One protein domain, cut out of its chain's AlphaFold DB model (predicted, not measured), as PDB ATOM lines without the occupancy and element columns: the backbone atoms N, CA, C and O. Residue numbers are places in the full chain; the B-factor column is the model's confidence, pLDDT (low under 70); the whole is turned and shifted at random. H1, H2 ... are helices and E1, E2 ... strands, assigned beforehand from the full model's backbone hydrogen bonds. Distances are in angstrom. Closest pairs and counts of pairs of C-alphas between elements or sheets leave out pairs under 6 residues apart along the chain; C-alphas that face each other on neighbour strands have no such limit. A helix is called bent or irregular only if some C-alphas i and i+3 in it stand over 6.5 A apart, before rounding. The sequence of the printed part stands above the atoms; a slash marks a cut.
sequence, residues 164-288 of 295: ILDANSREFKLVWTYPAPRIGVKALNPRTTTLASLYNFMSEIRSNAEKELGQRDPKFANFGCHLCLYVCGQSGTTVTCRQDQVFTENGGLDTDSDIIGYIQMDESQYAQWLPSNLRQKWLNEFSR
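What this domain is: This is residues 164 to 288 of the 295 residues of the protein "Hypothetical protein" of Rotaria sordida (UniProt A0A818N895). One sheet is bent back on itself into two facing leaves, E3 E6 E2 and E4 E5, with E1 as the hinge; the long helix H1 covers the outside of the first leaf, and a small helical hairpin, H2 and H3, grazes the sheet. The 125 printed residues hold six named strands and three named helices, in the order E1 E2 H1 E3 E4 E5 E6 H2 H3, a mixed class. The antiparallel sheet runs E3 E6 E2 E1 E4 E5. The whole is compact, with a radius of gyration of the C-alphas of 14.8 A and spans of 43 by 32 by 23 A.

Where its parts are: E1, residues 172 to 178, begins at C-alpha 172 (182.925, 248.503, 216.676) and measures 18.9 A. E2 is residues 182 to 187. H1, residues 195 to 214, measures 27.6 A. E3 is residues 225 to 230, E4 242 to 247, E5 253 to 259 and E6 261 to 264. H2 is residues 267 to 273; H3, 276 to 286, ends at C-alpha 286 (161.231, 243.849, 230.444).

How they stand to each other: E1 and E2 form a hairpin, with N 175 and O 184 2.9 A apart. E1 also pairs with E4, N 178 to O 245 at 2.8 A. Across the fold, the closest C-alphas of E2 and E5, Lys 186 and Ile 259, are 4.6 A apart. H1 is on the sheet at a height of 7.9 A. E2, H1 and E3 form a split strand-helix-strand unit, two strands running the same way with E6 between them, its crossover right-handed. H2 and H3 touch, closest at C-alphas 271 and 279, 6.1 A, at a shallow tilt of 22 degrees, opposite ways. Every O i to N i+4 pair is within hydrogen-bond range in H1, 5 of 7 in H3 and 1 of 3 in H2, which has 2 of 4 O i to N i+3 pairs.

The domain as a whole: The farthest C-alphas, Pro 218 and Ser 235, are 45.5 A apart. The printed part has no cut. The E3 to E4 link is long. Confidence is under 70 in 22 residues, among them 216 to 224.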
ATOM      1  N   ILE A 164     183.600 238.894 225.896       62.41
ATOM      2  CA  ILE A 164     183.033 239.271 224.602       62.41
ATOM      3  C   ILE A 164     182.532 240.721 224.531       62.41
ATOM      4  O   ILE A 164     182.512 241.289 223.448       62.41
ATOM      5  N   LEU A 165     182.106 241.323 225.646       63.75
ATOM      6  CA  LEU A 165     181.607 242.705 225.677       63.75
ATOM      7  C   LEU A 165     182.752 243.708 225.770       63.75
ATOM      8  O   LEU A 165     182.590 244.855 225.362       63.75
ATOM      9  N   ASP A 166     183.916 243.240 226.222       63.53
ATOM     10  CA  ASP A 166     185.179 243.961 226.132       63.53
ATOM     11  C   ASP A 166     185.796 243.843 224.728       63.53
ATOM     12  O   ASP A 166     186.880 244.383 224.497       63.53
ATOM     13  N   ALA A 167     185.112 243.190 223.770       63.28
ATOM     14  CA  ALA A 167     185.457 243.228 222.351       63.28
ATOM     15  C   ALA A 167     185.203 244.635 221.781       63.28
ATOM     16  O   ALA A 167     184.305 244.875 220.974       63.28
ATOM     17  N   ASN A 168     186.013 245.590 222.224       63.06
ATOM     18  CA  ASN A 168     186.192 246.872 221.580       63.06
ATOM     19  C   ASN A 168     187.192 246.655 220.450       63.06
ATOM     20  O   ASN A 168     188.399 246.547 220.674       63.06
ATOM     21  N   SER A 169     186.687 246.576 219.223       73.62
ATOM     22  CA  SER A 169     187.561 246.712 218.063       73.62
ATOM     23  C   SER A 169     187.786 248.199 217.784       73.62
ATOM     24  O   SER A 169     187.068 249.062 218.288       73.62
ATOM     25  N   ARG A 170     188.767 248.524 216.937       77.62
ATOM     26  CA  ARG A 170     188.959 249.908 216.465       77.62
ATOM     27  C   ARG A 170     187.744 250.451 215.696       77.62
ATOM     28  O   ARG A 170     187.645 251.658 215.515       77.62
ATOM     29  N   GLU A 171     186.841 249.576 215.248       85.94
ATOM     30  CA  GLU A 171     185.700 249.923 214.396       85.94
ATOM     31  C   GLU A 171     184.336 249.756 215.078       85.94
ATOM     32  O   GLU A 171     183.395 250.453 214.703       85.94
ATOM     33  N   PHE A 172     184.209 248.879 216.077       89.12
ATOM     34  CA  PHE A 172     182.925 248.503 216.676       89.12
ATOM     35  C   PHE A 172     182.996 248.362 218.195       89.12
ATOM     36  O   PHE A 172     183.991 247.871 218.734       89.12
ATOM     37  N   LYS A 173     181.888 248.715 218.857       88.62
ATOM     38  CA  LYS A 173     181.649 248.519 220.293       88.62
ATOM     39  C   LYS A 173     180.316 247.806 220.518       88.62
ATOM     40  O   LYS A 173     179.321 248.126 219.863       88.62
ATOM     41  N   LEU A 174     180.291 246.871 221.466       88.56
ATOM     42  CA  LEU A 174     179.056 246.258 221.951       88.56
ATOM     43  C   LEU A 174     178.437 247.084 223.076       88.56
ATOM     44  O   LEU A 174     179.138 247.633 223.925       88.56
ATOM     45  N   VAL A 175     177.109 247.159 223.083       89.12
ATOM     46  CA  VAL A 175     176.328 247.864 224.106       89.12
ATOM     47  C   VAL A 175     175.125 247.036 224.535       89.12
ATOM     48  O   VAL A 175     174.562 246.267 223.758       89.12
ATOM     49  N   TRP A 176     174.704 247.193 225.784       88.25
ATOM     50  CA  TRP A 176     173.494 246.547 226.278       88.25
ATOM     51  C   TRP A 176     172.277 247.377 225.905       88.25
ATOM     52  O   TRP A 176     172.191 248.533 226.311       88.25
ATOM     53  N   THR A 177     171.350 246.798 225.144       88.06
ATOM     54  CA  THR A 177     170.097 247.484 224.796       88.06
ATOM     55  C   THR A 177     169.066 247.366 225.911       88.06
ATOM     56  O   THR A 177     169.151 246.520 226.805       88.06
ATOM     57  N   TYR A 178     168.082 248.247 225.855       86.00
ATOM     58  CA  TYR A 178     166.980 248.321 226.783       86.00
ATOM     59  C   TYR A 178     165.682 248.612 226.015       86.00
ATOM     60  O   TYR A 178     165.700 249.367 225.052       86.00
ATOM     61  N   PRO A 179     164.532 248.055 226.422       80.56
ATOM     62  CA  PRO A 179     164.363 246.871 227.262       80.56
ATOM     63  C   PRO A 179     164.511 245.574 226.447       80.56
ATOM     64  O   PRO A 179     164.332 244.483 226.982       80.56
ATOM     65  N   ALA A 180     164.828 245.661 225.153       83.00
ATOM     66  CA  ALA A 180     164.952 244.492 224.298       83.00
ATOM     67  C   ALA A 180     166.085 243.553 224.781       83.00
ATOM     68  O   ALA A 180     167.136 244.018 225.219       83.00
ATOM     69  N   PRO A 181     165.917 242.221 224.693       80.00
ATOM     70  CA  PRO A 181     166.947 241.245 225.049       80.00
ATOM     71  C   PRO A 181     167.975 241.124 223.917       80.00
ATOM     72  O   PRO A 181     168.070 240.101 223.234       80.00
ATOM     73  N   ARG A 182     168.697 242.214 223.649       86.69
ATOM     74  CA  ARG A 182     169.651 242.317 222.541       86.69
ATOM     75  C   ARG A 182     170.951 242.974 222.988       86.69
ATOM     76  O   ARG A 182     170.972 243.818 223.889       86.69
ATOM     77  N   ILE A 183     172.044 242.593 222.341       87.19
ATOM     78  CA  ILE A 183     173.324 243.297 222.459       87.19
ATOM     79  C   ILE A 183     173.465 244.160 221.208       87.19
ATOM     80  O   ILE A 183     173.541 243.628 220.103       87.19
ATOM     81  N   GLY A 184     173.441 245.478 221.367       90.25
ATOM     82  CA  GLY A 184     173.564 246.435 220.275       90.25
ATOM     83  C   GLY A 184     175.001 246.515 219.772       90.25
ATOM     84  O   GLY A 184     175.951 246.305 220.528       90.25
ATOM     85  N   VAL A 185     175.156 246.838 218.491       90.44
ATOM     86  CA  VAL A 185     176.454 247.054 217.844       90.44
ATOM     87  C   VAL A 185     176.539 248.511 217.406       90.44
ATOM     88  O   VAL A 185     175.767 248.956 216.558       90.44
ATOM     89  N   LYS A 186     177.495 249.252 217.967       90.12
ATOM     90  CA  LYS A 186     177.816 250.625 217.559       90.12
ATOM     91  C   LYS A 186     179.023 250.608 216.633       90.12
ATOM     92  O   LYS A 186     180.032 249.986 216.961       90.12
ATOM     93  N   ALA A 187     178.940 251.320 215.513       88.62
ATOM     94  CA  ALA A 187     180.113 251.643 214.710       88.62
ATOM     95  C   ALA A 187     180.808 252.872 215.308       88.62
ATOM     96  O   ALA A 187     180.187 253.919 215.481       88.62
ATOM     97  N   LEU A 188     182.098 252.750 215.620       86.38
ATOM     98  CA  LEU A 188     182.920 253.856 216.118       86.38
ATOM     99  C   LEU A 188     183.249 254.853 215.003       86.38
ATOM    100  O   LEU A 188     183.404 256.044 215.258       86.38
ATOM    101  N   ASN A 189     183.323 254.368 213.760       82.50
ATOM    102  CA  ASN A 189     183.431 255.199 212.569       82.50
ATOM    103  C   ASN A 189     182.535 254.642 211.448       82.50
ATOM    104  O   ASN A 189     183.012 253.898 210.587       82.50
ATOM    105  N   PRO A 190     181.235 255.003 211.435       73.25
ATOM    106  CA  PRO A 190     180.266 254.469 210.476       73.25
ATOM    107  C   PRO A 190     180.668 254.656 209.009       73.25
ATOM    108  O   PRO A 190     180.273 253.869 208.158       73.25
ATOM    109  N   ARG A 191     181.477 255.681 208.700       69.94
ATOM    110  CA  ARG A 191     181.897 256.004 207.327       69.94
ATOM    111  C   ARG A 191     182.925 255.031 206.754       69.94
ATOM    112  O   ARG A 191     183.059 254.956 205.539       69.94
ATOM    113  N   THR A 192     183.682 254.340 207.605       71.81
ATOM    114  CA  THR A 192     184.747 253.412 207.184       71.81
ATOM    115  C   THR A 192     184.413 251.954 207.476       71.81
ATOM    116  O   THR A 192     185.146 251.062 207.058       71.81
ATOM    117  N   THR A 193     183.320 251.702 208.196       73.94
ATOM    118  CA  THR A 193     182.811 250.364 208.479       73.94
ATOM    119  C   THR A 193     182.488 249.627 207.182       73.94
ATOM    120  O   THR A 193     181.684 250.086 206.372       73.94
ATOM    121  N   THR A 194     183.074 248.442 207.009       73.62
ATOM    122  CA  THR A 194     182.724 247.538 205.910       73.62
ATOM    123  C   THR A 194     181.885 246.383 206.433       73.62
ATOM    124  O   THR A 194     181.957 245.998 207.599       73.62
ATOM    125  N   LEU A 195     181.116 245.755 205.549       71.50
ATOM    126  CA  LEU A 195     180.429 244.522 205.899       71.50
ATOM    127  C   LEU A 195     181.402 243.404 206.263       71.50
ATOM    128  O   LEU A 195     181.126 242.633 207.171       71.50
ATOM    129  N   ALA A 196     182.515 243.280 205.541       74.31
ATOM    130  CA  ALA A 196     183.493 242.245 205.835       74.31
ATOM    131  C   ALA A 196     184.051 242.424 207.255       74.31
ATOM    132  O   ALA A 196     184.121 241.448 208.000       74.31
ATOM    133  N   SER A 197     184.366 243.662 207.665       78.88
ATOM    134  CA  SER A 197     184.824 243.940 209.031       78.88
ATOM    135  C   SER A 197     183.736 243.658 210.066       78.88
ATOM    136  O   SER A 197     184.016 243.007 211.071       78.88
ATOM    137  N   LEU A 198     182.485 244.020 209.783       77.88
ATOM    138  CA  LEU A 198     181.342 243.709 210.639       77.88
ATOM    139  C   LEU A 198     181.105 242.192 210.744       77.88
ATOM    140  O   LEU A 198     180.995 241.649 211.835       77.88
ATOM    141  N   TYR A 199     181.097 241.461 209.628       76.31
ATOM    142  CA  TYR A 199     180.937 240.006 209.595       76.31
ATOM    143  C   TYR A 199     182.054 239.299 210.356       76.31
ATOM    144  O   TYR A 199     181.781 238.355 211.099       76.31
ATOM    145  N   ASN A 200     183.296 239.759 210.214       78.31
ATOM    146  CA  ASN A 200     184.437 239.228 210.955       78.31
ATOM    147  C   ASN A 200     184.307 239.508 212.453       78.31
ATOM    148  O   ASN A 200     184.360 238.563 213.238       78.31
ATOM    149  N   PHE A 201     184.020 240.753 212.841       81.94
ATOM    150  CA  PHE A 201     183.773 241.142 214.232       81.94
ATOM    151  C   PHE A 201     182.690 240.273 214.880       81.94
ATOM    152  O   PHE A 201     182.854 239.713 215.960       81.94
ATOM    153  N   MET A 202     181.593 240.057 214.165       76.12
ATOM    154  CA  MET A 202     180.487 239.244 214.651       76.12
ATOM    155  C   MET A 202     180.820 237.739 214.688       76.12
ATOM    156  O   MET A 202     180.306 237.006 215.534       76.12
ATOM    157  N   SER A 203     181.703 237.263 213.799       75.12
ATOM    158  CA  SER A 203     182.247 235.892 213.833       75.12
ATOM    159  C   SER A 203     183.092 235.653 215.077       75.12
ATOM    160  O   SER A 203     183.020 234.579 215.678       75.12
ATOM    161  N   GLU A 204     183.895 236.651 215.439       80.19
ATOM    162  CA  GLU A 204     184.756 236.635 216.613       80.19
ATOM    163  C   GLU A 204     183.916 236.613 217.885       80.19
ATOM    164  O   GLU A 204     184.082 235.719 218.710       80.19
ATOM    165  N   ILE A 205     182.923 237.501 217.976       78.38
ATOM    166  CA  ILE A 205     181.922 237.505 219.043       78.38
ATOM    167  C   ILE A 205     181.291 236.117 219.183       78.38
ATOM    168  O   ILE A 205     181.396 235.505 220.241       78.38
ATOM    169  N   ARG A 206     180.700 235.552 218.122       76.19
ATOM    170  CA  ARG A 206     180.086 234.213 218.198       76.19
ATOM    171  C   ARG A 206     181.065 233.166 218.733       76.19
ATOM    172  O   ARG A 206     180.689 232.384 219.598       76.19
ATOM    173  N   SER A 207     182.296 233.154 218.227       75.38
ATOM    174  CA  SER A 207     183.324 232.193 218.643       75.38
ATOM    175  C   SER A 207     183.707 232.365 220.117       75.38
ATOM    176  O   SER A 207     183.836 231.376 220.837       75.38
ATOM    177  N   ASN A 208     183.820 233.608 220.591       77.38
ATOM    178  CA  ASN A 208     184.086 233.921 221.993       77.38
ATOM    179  C   ASN A 208     182.906 233.519 222.891       77.38
ATOM    180  O   ASN A 208     183.121 232.876 223.916       77.38
ATOM    181  N   ALA A 209     181.666 233.804 222.476       72.88
ATOM    182  CA  ALA A 209     180.456 233.377 223.181       72.88
ATOM    183  C   ALA A 209     180.392 231.851 223.273       72.88
ATOM    184  O   ALA A 209     180.246 231.306 224.357       72.88
ATOM    185  N   GLU A 210     180.538 231.146 222.153       73.12
ATOM    186  CA  GLU A 210     180.514 229.682 222.101       73.12
ATOM    187  C   GLU A 210     181.573 229.064 223.021       73.12
ATOM    188  O   GLU A 210     181.266 228.146 223.780       73.12
ATOM    189  N   LYS A 211     182.797 229.610 223.026       74.75
ATOM    190  CA  LYS A 211     183.874 229.165 223.916       74.75
ATOM    191  C   LYS A 211     183.536 229.399 225.388       74.75
ATOM    192  O   LYS A 211     183.640 228.471 226.187       74.75
ATOM    193  N   GLU A 212     183.144 230.616 225.759       72.62
ATOM    194  CA  GLU A 212     182.838 230.954 227.154       72.62
ATOM    195  C   GLU A 212     181.609 230.206 227.683       72.62
ATOM    196  O   GLU A 212     181.580 229.789 228.841       72.62
ATOM    197  N   LEU A 213     180.591 230.014 226.844       68.69
ATOM    198  CA  LEU A 213     179.355 229.331 227.218       68.69
ATOM    199  C   LEU A 213     179.532 227.820 227.244       68.69
ATOM    200  O   LEU A 213     179.064 227.179 228.181       68.69
ATOM    201  N   GLY A 214     180.244 227.254 226.268       68.38
ATOM    202  CA  GLY A 214     180.556 225.827 226.228       68.38
ATOM    203  C   GLY A 214     181.379 225.369 227.434       68.38
ATOM    204  O   GLY A 214     181.202 224.246 227.899       68.38
ATOM    205  N   GLN A 215     182.218 226.246 228.001       70.38
ATOM    206  CA  GLN A 215     182.919 225.987 229.266       70.38
ATOM    207  C   GLN A 215     181.988 225.941 230.487       70.38
ATOM    208  O   GLN A 215     182.329 225.316 231.489       70.38
ATOM    209  N   ARG A 216     180.834 226.616 230.435       67.19
ATOM    210  CA  ARG A 216     179.896 226.737 231.564       67.19
ATOM    211  C   ARG A 216     178.806 225.678 231.534       67.19
ATOM    212  O   ARG A 216     178.447 225.152 232.583       67.19
ATOM    213  N   ASP A 217     178.274 225.388 230.354       64.69
ATOM    214  CA  ASP A 217     177.254 224.367 230.158       64.69
ATOM    215  C   ASP A 217     177.430 223.722 228.770       64.69
ATOM    216  O   ASP A 217     177.294 224.405 227.747       64.69
ATOM    217  N   PRO A 218     177.695 222.401 228.705       69.62
ATOM    218  CA  PRO A 218     177.879 221.677 227.449       69.62
ATOM    219  C   PRO A 218     176.718 221.823 226.460       69.62
ATOM    220  O   PRO A 218     176.924 221.690 225.252       69.62
ATOM    221  N   LYS A 219     175.499 222.139 226.926       67.75
ATOM    222  CA  LYS A 219     174.352 222.374 226.035       67.75
ATOM    223  C   LYS A 219     174.542 223.595 225.125       67.75
ATOM    224  O   LYS A 219     173.874 223.694 224.100       67.75
ATOM    225  N   PHE A 220     175.462 224.501 225.471       64.06
ATOM    226  CA  PHE A 220     175.803 225.686 224.682       64.06
ATOM    227  C   PHE A 220     177.035 225.511 223.791       64.06
ATOM    228  O   PHE A 220     177.443 226.469 223.140       64.06
ATOM    229  N   ALA A 221     177.582 224.296 223.673       61.31
ATOM    230  CA  ALA A 221     178.706 223.999 222.778       61.31
ATOM    231  C   ALA A 221     178.414 224.259 221.282       61.31
ATOM    232  O   ALA A 221     179.304 224.102 220.459       61.31
ATOM    233  N   ASN A 222     177.173 224.623 220.932       61.88
ATOM    234  CA  ASN A 222     176.750 225.025 219.589       61.88
ATOM    235  C   ASN A 222     175.887 226.298 219.633       61.88
ATOM    236  O   ASN A 222     174.836 226.357 218.986       61.88
ATOM    237  N   PHE A 223     176.279 227.277 220.458       64.56
ATOM    238  CA  PHE A 223     175.535 228.523 220.641       64.56
ATOM    239  C   PHE A 223     175.172 229.159 219.290       64.56
ATOM    240  O   PHE A 223     176.038 229.448 218.457       64.56
ATOM    241  N   GLY A 224     173.869 229.345 219.074       66.38
ATOM    242  CA  GLY A 224     173.340 230.019 217.900       66.38
ATOM    243  C   GLY A 224     172.905 231.442 218.220       66.38
ATOM    244  O   GLY A 224     172.302 231.686 219.266       66.38
ATOM    245  N   CYS A 225     173.182 232.371 217.310       71.06
ATOM    246  CA  CYS A 225     172.739 233.756 217.413       71.06
ATOM    247  C   CYS A 225     172.209 234.268 216.075       71.06
ATOM    248  O   CYS A 225     172.607 233.802 215.001       71.06
ATOM    249  N   HIS A 226     171.299 235.239 216.160       78.38
ATOM    250  CA  HIS A 226     170.926 236.044 215.008       78.38
ATOM    251  C   HIS A 226     171.654 237.357 215.085       78.38
ATOM    252  O   HIS A 226     171.768 237.984 216.141       78.38
ATOM    253  N   LEU A 227     172.091 237.770 213.920       80.81
ATOM    254  CA  LEU A 227     172.901 238.935 213.773       80.81
ATOM    255  C   LEU A 227     172.236 239.872 212.802       80.81
ATOM    256  O   LEU A 227     172.250 239.650 211.595       80.81
ATOM    257  N   CYS A 228     171.600 240.871 213.377       87.31
ATOM    258  CA  CYS A 228     170.630 241.706 212.719       87.31
ATOM    259  C   CYS A 228     171.257 243.060 212.427       87.31
ATOM    260  O   CYS A 228     171.770 243.705 213.333       87.31
ATOM    261  N   LEU A 229     171.202 243.491 211.177       88.25
ATOM    262  CA  LEU A 229     171.758 244.750 210.710       88.25
ATOM    263  C   LEU A 229     170.643 245.600 210.134       88.25
ATOM    264  O   LEU A 229     169.810 245.100 209.374       88.25
ATOM    265  N   TYR A 230     170.630 246.877 210.494       89.56
ATOM    266  CA  TYR A 230     169.708 247.825 209.892       89.56
ATOM    267  C   TYR A 230     170.207 248.160 208.496       89.56
ATOM    268  O   TYR A 230     171.355 248.578 208.322       89.56
ATOM    269  N   VAL A 231     169.353 247.933 207.503       88.00
ATOM    270  CA  VAL A 231     169.709 248.110 206.098       88.00
ATOM    271  C   VAL A 231     168.788 249.097 205.398       88.00
ATOM    272  O   VAL A 231     167.650 249.268 205.822       88.00
ATOM    273  N   CYS A 232     169.305 249.734 204.349       87.38
ATOM    274  CA  CYS A 232     168.576 250.608 203.435       87.38
ATOM    275  C   CYS A 232     169.129 250.466 202.000       87.38
ATOM    276  O   CYS A 232     170.156 249.826 201.770       87.38
ATOM    277  N   GLY A 233     168.446 251.040 201.020       82.62
ATOM    278  CA  GLY A 233     168.761 251.057 199.599       82.62
ATOM    279  C   GLY A 233     169.438 252.350 199.146       82.62
ATOM    280  O   GLY A 233     169.728 252.492 197.957       82.62
ATOM    281  N   GLN A 234     169.710 253.295 200.051       77.50
ATOM    282  CA  GLN A 234     170.305 254.585 199.699       77.50
ATOM    283  C   GLN A 234     171.625 254.432 198.921       77.50
ATOM    284  O   GLN A 234     172.404 253.496 199.109       77.50
ATOM    285  N   SER A 235     171.879 255.368 198.004       63.12
ATOM    286  CA  SER A 235     173.104 255.362 197.201       63.12
ATOM    287  C   SER A 235     174.329 255.545 198.101       63.12
ATOM    288  O   SER A 235     174.438 256.537 198.817       63.12
ATOM    289  N   GLY A 236     175.255 254.584 198.060       65.31
ATOM    290  CA  GLY A 236     176.558 254.668 198.727       65.31
ATOM    291  C   GLY A 236     176.675 253.954 200.077       65.31
ATOM    292  O   GLY A 236     177.797 253.756 200.532       65.31
ATOM    293  N   THR A 237     175.576 253.506 200.697       70.00
ATOM    294  CA  THR A 237     175.625 252.610 201.867       70.00
ATOM    295  C   THR A 237     174.363 251.760 201.983       70.00
ATOM    296  O   THR A 237     173.253 252.267 201.876       70.00
ATOM    297  N   THR A 238     174.531 250.461 202.247       77.81
ATOM    298  CA  THR A 238     173.409 249.561 202.555       77.81
ATOM    299  C   THR A 238     173.176 249.443 204.058       77.81
ATOM    300  O   THR A 238     172.099 249.029 204.452       77.81
ATOM    301  N   VAL A 239     174.151 249.776 204.916       82.75
ATOM    302  CA  VAL A 239     173.972 249.773 206.383       82.75
ATOM    303  C   VAL A 239     173.519 251.156 206.829       82.75
ATOM    304  O   VAL A 239     174.090 252.159 206.400       82.75
ATOM    305  N   THR A 240     172.531 251.202 207.718       86.56
ATOM    306  CA  THR A 240     172.068 252.438 208.353       86.56
ATOM    307  C   THR A 240     172.152 252.343 209.876       86.56
ATOM    308  O   THR A 240     172.282 251.256 210.440       86.56
ATOM    309  N   CYS A 241     172.106 253.491 210.542       88.88
ATOM    310  CA  CYS A 241     171.979 253.561 211.992       88.88
ATOM    311  C   CYS A 241     170.504 253.727 212.360       88.88
ATOM    312  O   CYS A 241     169.751 254.391 211.648       88.88
ATOM    313  N   ARG A 242     170.090 253.144 213.483       88.88
ATOM    314  CA  ARG A 242     168.825 253.490 214.137       88.88
ATOM    315  C   ARG A 242     169.100 253.810 215.594       88.88
ATOM    316  O   ARG A 242     169.983 253.203 216.204       88.88
ATOM    317  N   GLN A 243     168.317 254.738 216.125       90.62
ATOM    318  CA  GLN A 243     168.334 255.048 217.543       90.62
ATOM    319  C   GLN A 243     167.795 253.857 218.332       90.62
ATOM    320  O   GLN A 243     166.783 253.255 217.966       90.62
ATOM    321  N   ASP A 244     168.484 253.528 219.414       89.44
ATOM    322  CA  ASP A 244     168.057 252.535 220.386       89.44
ATOM    323  C   ASP A 244     168.375 253.040 221.797       89.44
ATOM    324  O   ASP A 244     169.240 253.897 222.003       89.44
ATOM    325  N   GLN A 245     167.677 252.489 222.782       90.31
ATOM    326  CA  GLN A 245     167.943 252.785 224.180       90.31
ATOM    327  C   GLN A 245     169.006 251.816 224.678       90.31
ATOM    328  O   GLN A 245     168.855 250.596 224.585       90.31
ATOM    329  N   VAL A 246     170.093 252.345 225.229       91.12
ATOM    330  CA  VAL A 246     171.208 251.532 225.717       91.12
ATOM    331  C   VAL A 246     171.533 251.864 227.160       91.12
ATOM    332  O   VAL A 246     171.396 252.999 227.615       91.12
ATOM    333  N   PHE A 247     171.986 250.866 227.907       89.75
ATOM    334  CA  PHE A 247     172.526 251.110 229.233       89.75
ATOM    335  C   PHE A 247     173.886 251.792 229.144       89.75
ATOM    336  O   PHE A 247     174.762 251.380 228.380       89.75
ATOM    337  N   THR A 248     174.086 252.797 229.992       86.75
ATOM    338  CA  THR A 248     175.409 253.375 230.218       86.75
ATOM    339  C   THR A 248     176.204 252.517 231.201       86.75
ATOM    340  O   THR A 248     175.641 251.725 231.961       86.75
ATOM    341  N   GLU A 249     177.524 252.702 231.235       77.00
ATOM    342  CA  GLU A 249     178.426 251.970 232.142       77.00
ATOM    343  C   GLU A 249     178.045 252.157 233.627       77.00
ATOM    344  O   GLU A 249     178.210 251.247 234.436       77.00
ATOM    345  N   ASN A 250     177.416 253.290 233.964       81.75
ATOM    346  CA  ASN A 250     176.949 253.616 235.315       81.75
ATOM    347  C   ASN A 250     175.500 253.167 235.602       81.75
ATOM    348  O   ASN A 250     174.944 253.511 236.643       81.75
ATOM    349  N   GLY A 251     174.844 252.444 234.689       79.81
ATOM    350  CA  GLY A 251     173.446 252.008 234.837       79.81
ATOM    351  C   GLY A 251     172.379 253.056 234.519       79.81
ATOM    352  O   GLY A 251     171.178 252.820 234.718       79.81
ATOM    353  N   GLY A 252     172.796 254.194 233.962       87.19
ATOM    354  CA  GLY A 252     171.906 255.135 233.289       87.19
ATOM    355  C   GLY A 252     171.345 254.555 231.988       87.19
ATOM    356  O   GLY A 252     171.696 253.446 231.584       87.19
ATOM    357  N   LEU A 253     170.450 255.304 231.350       89.75
ATOM    358  CA  LEU A 253     169.974 255.014 230.000       89.75
ATOM    359  C   LEU A 253     170.417 256.153 229.088       89.75
ATOM    360  O   LEU A 253     170.237 257.316 229.440       89.75
ATOM    361  N   ASP A 254     171.000 255.796 227.956       90.94
ATOM    362  CA  ASP A 254     171.214 256.680 226.819       90.94
ATOM    363  C   ASP A 254     170.146 256.340 225.776       90.94
ATOM    364  O   ASP A 254     170.108 255.221 225.263       90.94
ATOM    365  N   THR A 255     169.225 257.274 225.544       87.56
ATOM    366  CA  THR A 255     168.059 257.087 224.671       87.56
ATOM    367  C   THR A 255     168.313 257.482 223.224       87.56
ATOM    368  O   THR A 255     167.473 257.193 222.379       87.56
ATOM    369  N   ASP A 256     169.457 258.109 222.941       86.00
ATOM    370  CA  ASP A 256     169.791 258.670 221.628       86.00
ATOM    371  C   ASP A 256     171.001 257.955 221.011       86.00
ATOM    372  O   ASP A 256     171.750 258.506 220.202       86.00
ATOM    373  N   SER A 257     171.219 256.702 221.412       88.06
ATOM    374  CA  SER A 257     172.354 255.920 220.954       88.06
ATOM    375  C   SER A 257     172.094 255.328 219.574       88.06
ATOM    376  O   SER A 257     171.277 254.426 219.410       88.06
ATOM    377  N   ASP A 258     172.866 255.779 218.589       91.81
ATOM    378  CA  ASP A 258     172.873 255.174 217.261       91.81
ATOM    379  C   ASP A 258     173.571 253.810 217.273       91.81
ATOM    380  O   ASP A 258     174.755 253.691 217.622       91.81
ATOM    381  N   ILE A 259     172.843 252.776 216.852       91.62
ATOM    382  CA  ILE A 259     173.376 251.432 216.620       91.62
ATOM    383  C   ILE A 259     173.152 251.038 215.154       91.62
ATOM    384  O   ILE A 259     172.164 251.422 214.531       91.62
ATOM    385  N   ILE A 260     174.057 250.238 214.593       90.62
ATOM    386  CA  ILE A 260     173.966 249.740 213.204       90.62
ATOM    387  C   ILE A 260     173.264 248.379 213.104       90.62
ATOM    388  O   ILE A 260     173.034 247.842 212.019       90.62
ATOM    389  N   GLY A 261     172.956 247.787 214.253       89.75
ATOM    390  CA  GLY A 261     172.410 246.450 214.357       89.75
ATOM    391  C   GLY A 261     172.536 245.895 215.767       89.75
ATOM    392  O   GLY A 261     172.924 246.595 216.705       89.75
ATOM    393  N   TYR A 262     172.210 244.620 215.916       88.75
ATOM    394  CA  TYR A 262     172.199 243.934 217.193       88.75
ATOM    395  C   TYR A 262     172.379 242.424 217.050       88.75
ATOM    396  O   TYR A 262     172.112 241.814 216.014       88.75
ATOM    397  N   ILE A 263     172.781 241.805 218.152       83.75
ATOM    398  CA  ILE A 263     172.799 240.362 218.340       83.75
ATOM    399  C   ILE A 263     171.547 240.005 219.125       83.75
ATOM    400  O   ILE A 263     171.385 240.424 220.277       83.75
ATOM    401  N   GLN A 264     170.648 239.247 218.500       82.12
ATOM    402  CA  GLN A 264     169.479 238.726 219.192       82.12
ATOM    403  C   GLN A 264     169.897 237.543 220.053       82.12
ATOM    404  O   GLN A 264     170.544 236.594 219.601       82.12
ATOM    405  N   MET A 265     169.470 237.624 221.299       72.19
ATOM    406  CA  MET A 265     169.757 236.671 222.344       72.19
ATOM    407  C   MET A 265     168.492 235.931 222.759       72.19
ATOM    408  O   MET A 265     167.385 236.446 222.600       72.19
ATOM    409  N   ASP A 266     168.666 234.728 223.310       70.19
ATOM    410  CA  ASP A 266     167.593 234.059 224.042       70.19
ATOM    411  C   ASP A 266     167.282 234.871 225.310       70.19
ATOM    412  O   ASP A 266     168.173 235.186 226.103       70.19
ATOM    413  N   GLU A 267     166.016 235.228 225.504       67.38
ATOM    414  CA  GLU A 267     165.582 236.141 226.563       67.38
ATOM    415  C   GLU A 267     165.753 235.551 227.968       67.38
ATOM    416  O   GLU A 267     165.922 236.299 228.940       67.38
ATOM    417  N   SER A 268     165.714 234.219 228.085       64.75
ATOM    418  CA  SER A 268     165.984 233.497 229.330       64.75
ATOM    419  C   SER A 268     167.458 233.590 229.720       64.75
ATOM    420  O   SER A 268     167.783 233.600 230.906       64.75
ATOM    421  N   GLN A 269     168.338 233.720 228.725       68.50
ATOM    422  CA  GLN A 269     169.783 233.826 228.906       68.50
ATOM    423  C   GLN A 269     170.230 235.278 229.069       68.50
ATOM    424  O   GLN A 269     171.115 235.558 229.872       68.50
ATOM    425  N   TYR A 270     169.578 236.221 228.386       75.38
ATOM    426  CA  TYR A 270     169.969 237.631 228.383       75.38
ATOM    427  C   TYR A 270     170.107 238.229 229.792       75.38
ATOM    428  O   TYR A 270     171.116 238.848 230.114       75.38
ATOM    429  N   ALA A 271     169.140 237.970 230.681       73.50
ATOM    430  CA  ALA A 271     169.202 238.457 232.063       73.50
ATOM    431  C   ALA A 271     170.388 237.886 232.851       73.50
ATOM    432  O   ALA A 271     170.946 238.574 233.704       73.50
ATOM    433  N   GLN A 272     170.779 236.642 232.569       70.19
ATOM    434  CA  GLN A 272     171.934 236.011 233.207       70.19
ATOM    435  C   GLN A 272     173.246 236.652 232.741       70.19
ATOM    436  O   GLN A 272     174.233 236.619 233.471       70.19
ATOM    437  N   TRP A 273     173.252 237.233 231.541       73.00
ATOM    438  CA  TRP A 273     174.441 237.814 230.919       73.00
ATOM    439  C   TRP A 273     174.567 239.312 231.189       73.00
ATOM    440  O   TRP A 273     175.669 239.849 231.123       73.00
ATOM    441  N   LEU A 274     173.463 239.983 231.528       76.62
ATOM    442  CA  LEU A 274     173.499 241.372 231.964       76.62
ATOM    443  C   LEU A 274     174.372 241.530 233.220       76.62
ATOM    444  O   LEU A 274     174.232 240.737 234.167       76.62
ATOM    445  N   PRO A 275     175.199 242.593 233.275       77.69
ATOM    446  CA  PRO A 275     175.861 243.025 234.493       77.69
ATOM    447  C   PRO A 275     174.866 243.123 235.648       77.69
ATOM    448  O   PRO A 275     173.739 243.605 235.481       77.69
ATOM    449  N   SER A 276     175.278 242.657 236.825       76.12
ATOM    450  CA  SER A 276     174.421 242.570 238.013       76.12
ATOM    451  C   SER A 276     173.766 243.910 238.368       76.12
ATOM    452  O   SER A 276     172.584 243.943 238.711       76.12
ATOM    453  N   ASN A 277     174.484 245.020 238.178       78.31
ATOM    454  CA  ASN A 277     173.987 246.379 238.391       78.31
ATOM    455  C   ASN A 277     172.909 246.830 237.383       78.31
ATOM    456  O   ASN A 277     172.103 247.696 237.714       78.31
ATOM    457  N   LEU A 278     172.862 246.261 236.174       84.31
ATOM    458  CA  LEU A 278     171.857 246.584 235.146       84.31
ATOM    459  C   LEU A 278     170.638 245.662 235.209       84.31
ATOM    460  O   LEU A 278     169.531 246.029 234.812       84.31
ATOM    461  N   ARG A 279     170.845 244.446 235.716       81.31
ATOM    462  CA  ARG A 279     169.895 243.344 235.616       81.31
ATOM    463  C   ARG A 279     168.532 243.657 236.212       81.31
ATOM    464  O   ARG A 279     167.533 243.450 235.535       81.31
ATOM    465  N   GLN A 280     168.463 244.148 237.451       79.69
ATOM    466  CA  GLN A 280     167.166 244.389 238.094       79.69
ATOM    467  C   GLN A 280     166.362 245.467 237.360       79.69
ATOM    468  O   GLN A 280     165.155 245.330 237.180       79.69
ATOM    469  N   LYS A 281     167.044 246.517 236.890       84.88
ATOM    470  CA  LYS A 281     166.430 247.583 236.097       84.88
ATOM    471  C   LYS A 281     165.888 247.041 234.779       84.88
ATOM    472  O   LYS A 281     164.743 247.313 234.439       84.88
ATOM    473  N   TRP A 282     166.675 246.220 234.085       86.06
ATOM    474  CA  TRP A 282     166.213 245.555 232.874       86.06
ATOM    475  C   TRP A 282     165.030 244.621 233.143       86.06
ATOM    476  O   TRP A 282     164.053 244.680 232.416       86.06
ATOM    477  N   LEU A 283     165.067 243.802 234.201       80.50
ATOM    478  CA  LEU A 283     163.985 242.872 234.550       80.50
ATOM    479  C   LEU A 283     162.657 243.584 234.809       80.50
ATOM    480  O   LEU A 283     161.624 243.156 234.292       80.50
ATOM    481  N   ASN A 284     162.697 244.665 235.590       81.69
ATOM    482  CA  ASN A 284     161.513 245.462 235.908       81.69
ATOM    483  C   ASN A 284     160.840 245.989 234.638       81.69
ATOM    484  O   ASN A 284     159.620 245.986 234.530       81.69
ATOM    485  N   GLU A 285     161.634 246.406 233.665       83.19
ATOM    486  CA  GLU A 285     161.137 247.071 232.465       83.19
ATOM    487  C   GLU A 285     160.792 246.080 231.365       83.19
ATOM    488  O   GLU A 285     159.751 246.198 230.727       83.19
ATOM    489  N   PHE A 286     161.578 245.012 231.240       79.94
ATOM    490  CA  PHE A 286     161.231 243.849 230.444       79.94
ATOM    491  C   PHE A 286     159.838 243.342 230.844       79.94
ATOM    492  O   PHE A 286     158.971 243.228 229.996       79.94
ATOM    493  N   SER A 287     159.537 243.174 232.137       74.75
ATOM    494  CA  SER A 287     158.195 242.739 232.567       74.75
ATOM    495  C   SER A 287     157.030 243.669 232.185       74.75
ATOM    496  O   SER A 287     155.875 243.256 232.286       74.75
ATOM    497  N   ARG A 288     157.314 244.910 231.769       77.06
ATOM    498  CA  ARG A 288     156.317 245.936 231.430       77.06
ATOM    499  C   ARG A 288     156.118 246.117 229.930       77.06
ATOM    500  O   ARG A 288     155.132 246.740 229.547       77.06
TER     501      ARG A 288